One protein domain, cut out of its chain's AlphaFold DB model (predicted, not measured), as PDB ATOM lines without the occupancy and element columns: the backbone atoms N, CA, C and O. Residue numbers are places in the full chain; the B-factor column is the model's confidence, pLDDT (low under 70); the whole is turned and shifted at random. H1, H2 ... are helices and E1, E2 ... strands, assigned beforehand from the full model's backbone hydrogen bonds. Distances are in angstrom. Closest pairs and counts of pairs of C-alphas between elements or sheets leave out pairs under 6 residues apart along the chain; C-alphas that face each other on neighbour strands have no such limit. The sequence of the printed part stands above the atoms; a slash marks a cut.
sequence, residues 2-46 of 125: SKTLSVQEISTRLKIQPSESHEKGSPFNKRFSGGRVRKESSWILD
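What this domain is: This is residues 2 to 46 of the 125 residues of the protein "DUF4279 domain-containing protein" of Cyanothece sp. SIO1E1 (UniProt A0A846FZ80). With little regular structure, this is a flat piece built on a tiny two-stranded hairpin, E1 and E2, with the short helix H1 near it towards one end and the long loop of residues 23 to 41 reaching to the other. The printed part has 45 residues, of which 14 are in named elements, in the order H1, E1, E2; the class is mixed. The pair E1 - E2 is antiparallel. The whole is only just compact, close to loose, with a radius of gyration of the C-alphas of 11.3 A and spans of 34 by 21 by 12 A.

Where its parts are: H1, residues 7 to 14, begins at C-alpha 7 (-2.466, -35.416, 52.767) and is 10.7 A long. E1 is residues 20 to 22, 7.2 A. E2 is residues 42 to 44, 6.4 A, ending at C-alpha 44 (-9.677, -38.728, 47.540).

How they stand to each other: The hairpin's strands run at 178 degrees, with N 22 and O 42 within hydrogen-bond range at 2.9 A. The closest C-alphas of H1 and E2 are those of Val 7 and Trp 43, 6.0 A apart. In H1 every O i to N i+4 pair is within hydrogen-bond range.

The domain as a whole: The C-alphas farthest apart, of Lys 15 and Gly 34, are 34.2 A apart. The printed part has no cut. The link from E1 to E2 is long, 19 residues. Residue 33 has pLDDT under 70.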
ATOM      1  N   SER A   2      -5.241 -29.587  47.502       95.88
ATOM      2  CA  SER A   2      -4.620 -28.437  48.184       95.88
ATOM      3  C   SER A   2      -3.214 -28.126  47.663       95.88
ATOM      4  O   SER A   2      -2.423 -29.018  47.354       95.88
ATOM      5  N   LYS A   3      -2.878 -26.832  47.591       95.69
ATOM      6  CA  LYS A   3      -1.521 -26.343  47.274       95.69
ATOM      7  C   LYS A   3      -0.623 -26.231  48.506       95.69
ATOM      8  O   LYS A   3       0.600 -26.133  48.331       95.69
ATOM      9  N   THR A   4      -1.223 -26.180  49.693       96.25
ATOM     10  CA  THR A   4      -0.588 -25.805  50.963       96.25
ATOM     11  C   THR A   4      -0.603 -26.942  51.973       96.25
ATOM     12  O   THR A   4       0.422 -27.163  52.609       96.25
ATOM     13  N   LEU A   5      -1.713 -27.673  52.089       97.56
ATOM     14  CA  LEU A   5      -1.852 -28.780  53.033       97.56
ATOM     15  C   LEU A   5      -1.345 -30.094  52.438       97.56
ATOM     16  O   LEU A   5      -1.627 -30.422  51.283       97.56
ATOM     17  N   SER A   6      -0.643 -30.862  53.263       97.62
ATOM     18  CA  SER A   6      -0.306 -32.261  53.003       97.62
ATOM     19  C   SER A   6      -1.526 -33.172  53.149       97.62
ATOM     20  O   SER A   6      -2.532 -32.824  53.778       97.62
ATOM     21  N   VAL A   7      -1.426 -34.387  52.609       97.44
ATOM     22  CA  VAL A   7      -2.466 -35.416  52.767       97.44
ATOM     23  C   VAL A   7      -2.679 -35.731  54.246       97.44
ATOM     24  O   VAL A   7      -3.820 -35.832  54.694       97.44
ATOM     25  N   GLN A   8      -1.591 -35.847  55.013       97.50
ATOM     26  CA  GLN A   8      -1.661 -36.191  56.432       97.50
ATOM     27  C   GLN A   8      -2.396 -35.120  57.247       97.50
ATOM     28  O   GLN A   8      -3.217 -35.461  58.096       97.50
ATOM     29  N   GLU A   9      -2.149 -33.835  56.977       97.88
ATOM     30  CA  GLU A   9      -2.852 -32.736  57.651       97.88
ATOM     31  C   GLU A   9      -4.357 -32.763  57.365       97.88
ATOM     32  O   GLU A   9      -5.154 -32.589  58.290       97.88
ATOM     33  N   ILE A  10      -4.752 -33.031  56.116       97.69
ATOM     34  CA  ILE A  10      -6.164 -33.175  55.731       97.69
ATOM     35  C   ILE A  10      -6.794 -34.359  56.481       97.69
ATOM     36  O   ILE A  10      -7.815 -34.182  57.150       97.69
ATOM     37  N   SER A  11      -6.157 -35.536  56.459       97.81
ATOM     38  CA  SER A  11      -6.638 -36.728  57.175       97.81
ATOM     39  C   SER A  11      -6.771 -36.491  58.680       97.81
ATOM     40  O   SER A  11      -7.744 -36.921  59.298       97.81
ATOM     41  N   THR A  12      -5.816 -35.784  59.294       97.44
ATOM     42  CA  THR A  12      -5.858 -35.451  60.722       97.44
ATOM     43  C   THR A  12      -6.996 -34.487  61.054       97.44
ATOM     44  O   THR A  12      -7.688 -34.706  62.049       97.44
ATOM     45  N   ARG A  13      -7.235 -33.459  60.228       96.44
ATOM     46  CA  ARG A  13      -8.342 -32.507  60.425       96.44
ATOM     47  C   ARG A  13      -9.702 -33.193  60.287       96.44
ATOM     48  O   ARG A  13     -10.553 -33.020  61.153       96.44
ATOM     49  N   LEU A  14      -9.879 -34.010  59.249       96.25
ATOM     50  CA  LEU A  14     -11.135 -34.724  58.996       96.25
ATOM     51  C   LEU A  14     -11.334 -35.931  59.919       96.25
ATOM     52  O   LEU A  14     -12.463 -36.374  60.127       96.25
ATOM     53  N   LYS A  15     -10.256 -36.483  60.486       96.50
ATOM     54  CA  LYS A  15     -10.248 -37.794  61.160       96.50
ATOM     55  C   LYS A  15     -10.844 -38.885  60.258       96.50
ATOM     56  O   LYS A  15     -11.636 -39.706  60.715       96.50
ATOM     57  N   ILE A  16     -10.503 -38.834  58.972       96.06
ATOM     58  CA  ILE A  16     -10.884 -39.801  57.936       96.06
ATOM     59  C   ILE A  16      -9.605 -40.196  57.201       96.06
ATOM     60  O   ILE A  16      -8.738 -39.352  56.972       96.06
ATOM     61  N   GLN A  17      -9.487 -41.473  56.842       96.19
ATOM     62  CA  GLN A  17      -8.444 -41.928  55.928       96.19
ATOM     63  C   GLN A  17      -8.959 -41.862  54.487       96.19
ATOM     64  O   GLN A  17     -10.090 -42.287  54.247       96.19
ATOM     65  N   PRO A  18      -8.165 -41.332  53.544       97.25
ATOM     66  CA  PRO A  18      -8.550 -41.311  52.143       97.25
ATOM     67  C   PRO A  18      -8.555 -42.730  51.569       97.25
ATOM     68  O   PRO A  18      -7.763 -43.575  51.993       97.25
ATOM     69  N   SER A  19      -9.378 -42.954  50.548       97.00
ATOM     70  CA  SER A  19      -9.272 -44.138  49.689       97.00
ATOM     71  C   SER A  19      -8.008 -44.071  48.835       97.00
ATOM     72  O   SER A  19      -7.262 -45.042  48.720       97.00
ATOM     73  N   GLU A  20      -7.720 -42.889  48.289       96.25
ATOM     74  CA  GLU A  20      -6.520 -42.633  47.504       96.25
ATOM     75  C   GLU A  20      -5.930 -41.267  47.854       96.25
ATOM     76  O   GLU A  20      -6.624 -40.295  48.154       96.25
ATOM     77  N   SER A  21      -4.604 -41.169  47.820       97.00
ATOM     78  CA  SER A  21      -3.944 -39.896  48.052       97.00
ATOM     79  C   SER A  21      -2.624 -39.773  47.314       97.00
ATOM     80  O   SER A  21      -1.944 -40.757  47.014       97.00
ATOM     81  N   HIS A  22      -2.260 -38.528  47.024       96.69
ATOM     82  CA  HIS A  22      -0.999 -38.192  46.386       96.69
ATOM     83  C   HIS A  22      -0.455 -36.899  46.963       96.69
ATOM     84  O   HIS A  22      -1.165 -35.899  47.003       96.69
ATOM     85  N   GLU A  23       0.818 -36.889  47.339       96.75
ATOM     86  CA  GLU A  23       1.450 -35.669  47.835       96.75
ATOM     87  C   GLU A  23       1.885 -34.741  46.703       96.75
ATOM     88  O   GLU A  23       2.278 -35.171  45.610       96.75
ATOM     89  N   LYS A  24       1.884 -33.443  46.987       96.00
ATOM     90  CA  LYS A  24       2.538 -32.438  46.156       96.00
ATOM     91  C   LYS A  24       4.009 -32.805  45.945       96.00
ATOM     92  O   LYS A  24       4.707 -33.226  46.860       96.00
ATOM     93  N   GLY A  25       4.487 -32.641  44.717       94.00
ATOM     94  CA  GLY A  25       5.842 -33.013  44.313       94.00
ATOM     95  C   GLY A  25       6.019 -34.500  43.997       94.00
ATOM     96  O   GLY A  25       7.020 -34.859  43.381       94.00
ATOM     97  N   SER A  26       5.048 -35.361  44.325       93.81
ATOM     98  CA  SER A  26       5.099 -36.763  43.898       93.81
ATOM     99  C   SER A  26       4.945 -36.888  42.370       93.81
ATOM    100  O   SER A  26       4.289 -36.052  41.733       93.81
ATOM    101  N   PRO A  27       5.562 -37.903  41.738       92.56
ATOM    102  CA  PRO A  27       5.427 -38.121  40.302       92.56
ATOM    103  C   PRO A  27       3.999 -38.551  39.942       92.56
ATOM    104  O   PRO A  27       3.407 -39.383  40.626       92.56
ATOM    105  N   PHE A  28       3.464 -38.047  38.822       88.50
ATOM    106  CA  PHE A  28       2.182 -38.529  38.282       88.50
ATOM    107  C   PHE A  28       2.255 -40.004  37.870       88.50
ATOM    108  O   PHE A  28       1.313 -40.759  38.093       88.50
ATOM    109  N   ASN A  29       3.383 -40.419  37.287       86.94
ATOM    110  CA  ASN A  29       3.656 -41.805  36.935       86.94
ATOM    111  C   ASN A  29       4.900 -42.283  37.689       86.94
ATOM    112  O   ASN A  29       6.020 -41.901  37.354       86.94
ATOM    113  N   LYS A  30       4.704 -43.154  38.685       81.31
ATOM    114  CA  LYS A  30       5.792 -43.715  39.506       81.31
ATOM    115  C   LYS A  30       6.825 -44.503  38.689       81.31
ATOM    116  O   LYS A  30       7.944 -44.681  39.153       81.31
ATOM    117  N   ARG A  31       6.464 -44.976  37.490       83.25
ATOM    118  CA  ARG A  31       7.333 -45.789  36.624       83.25
ATOM    119  C   ARG A  31       8.244 -44.964  35.710       83.25
ATOM    120  O   ARG A  31       9.080 -45.552  35.037       83.25
ATOM    121  N   PHE A  32       8.096 -43.637  35.659       79.00
ATOM    122  CA  PHE A  32       8.866 -42.779  34.754       79.00
ATOM    123  C   PHE A  32       9.624 -41.688  35.527       79.00
ATOM    124  O   PHE A  32       9.056 -40.661  35.910       79.00
ATOM    125  N   SER A  33      10.921 -41.916  35.763       67.56
ATOM    126  CA  SER A  33      11.822 -40.939  36.381       67.56
ATOM    127  C   SER A  33      12.067 -39.767  35.419       67.56
ATOM    128  O   SER A  33      12.522 -39.952  34.297       67.56
ATOM    129  N   GLY A  34      11.721 -38.548  35.847       74.50
ATOM    130  CA  GLY A  34      11.761 -37.332  35.014       74.50
ATOM    131  C   GLY A  34      10.399 -36.878  34.471       74.50
ATOM    132  O   GLY A  34      10.317 -35.875  33.767       74.50
ATOM    133  N   GLY A  35       9.319 -37.593  34.805       81.31
ATOM    134  CA  GLY A  35       7.957 -37.209  34.441       81.31
ATOM    135  C   GLY A  35       7.424 -35.989  35.193       81.31
ATOM    136  O   GLY A  35       8.013 -35.494  36.154       81.31
ATOM    137  N   ARG A  36       6.241 -35.524  34.772       91.19
ATOM    138  CA  ARG A  36       5.513 -34.445  35.451       91.19
ATOM    139  C   ARG A  36       5.274 -34.813  36.920       91.19
ATOM    140  O   ARG A  36       4.829 -35.920  37.229       91.19
ATOM    141  N   VAL A  37       5.507 -33.853  37.809       93.88
ATOM    142  CA  VAL A  37       5.172 -33.953  39.235       93.88
ATOM    143  C   VAL A  37       3.851 -33.255  39.540       93.88
ATOM    144  O   VAL A  37       3.436 -32.322  38.838       93.88
ATOM    145  N   ARG A  38       3.174 -33.713  40.590       93.75
ATOM    146  CA  ARG A  38       1.927 -33.122  41.072       93.75
ATOM    147  C   ARG A  38       2.195 -31.750  41.674       93.75
ATOM    148  O   ARG A  38       3.086 -31.585  42.502       93.75
ATOM    149  N   LYS A  39       1.420 -30.754  41.247       95.69
ATOM    150  CA  LYS A  39       1.530 -29.375  41.755       95.69
ATOM    151  C   LYS A  39       0.796 -29.176  43.086       95.69
ATOM    152  O   LYS A  39       1.024 -28.173  43.758       95.69
ATOM    153  N   GLU A  40      -0.054 -30.130  43.448       96.81
ATOM    154  CA  GLU A  40      -0.993 -30.085  44.566       96.81
ATOM    155  C   GLU A  40      -1.073 -31.462  45.214       96.81
ATOM    156  O   GLU A  40      -0.899 -32.476  44.527       96.81
ATOM    157  N   SER A  41      -1.360 -31.489  46.513       97.69
ATOM    158  CA  SER A  41      -1.732 -32.711  47.211       97.69
ATOM    159  C   SER A  41      -3.191 -33.047  46.889       97.69
ATOM    160  O   SER A  41      -4.076 -32.185  46.864       97.69
ATOM    161  N   SER A  42      -3.438 -34.317  46.589       97.00
ATOM    162  CA  SER A  42      -4.755 -34.872  46.286       97.00
ATOM    163  C   SER A  42      -5.148 -35.822  47.408       97.00
ATOM    164  O   SER A  42      -4.376 -36.708  47.766       97.00
ATOM    165  N   TRP A  43      -6.342 -35.622  47.951       97.81
ATOM    166  CA  TRP A  43      -6.949 -36.449  48.984       97.81
ATOM    167  C   TRP A  43      -8.312 -36.865  48.437       97.81
ATOM    168  O   TRP A  43      -9.106 -35.986  48.102       97.81
ATOM    169  N   ILE A  44      -8.522 -38.165  48.245       97.00
ATOM    170  CA  ILE A  44      -9.677 -38.728  47.540       97.00
ATOM    171  C   ILE A  44     -10.357 -39.720  48.476       97.00
ATOM    172  O   ILE A  44      -9.699 -40.580  49.065       97.00
ATOM    173  N   LEU A  45     -11.674 -39.600  48.599       96.75
ATOM    174  CA  LEU A  45     -12.513 -40.529  49.339       96.75
ATOM    175  C   LEU A  45     -13.551 -41.106  48.390       96.75
ATOM    176  O   LEU A  45     -14.387 -40.374  47.863       96.75
ATOM    177  N   ASP A  46     -13.497 -42.417  48.214       94.75
ATOM    178  CA  ASP A  46     -14.519 -43.138  47.475       94.75
ATOM    179  C   ASP A  46     -15.752 -43.311  48.356       94.75
ATOM    180  O   ASP A  46     -15.668 -43.501  49.571       94.75
TER     181      ASP A  46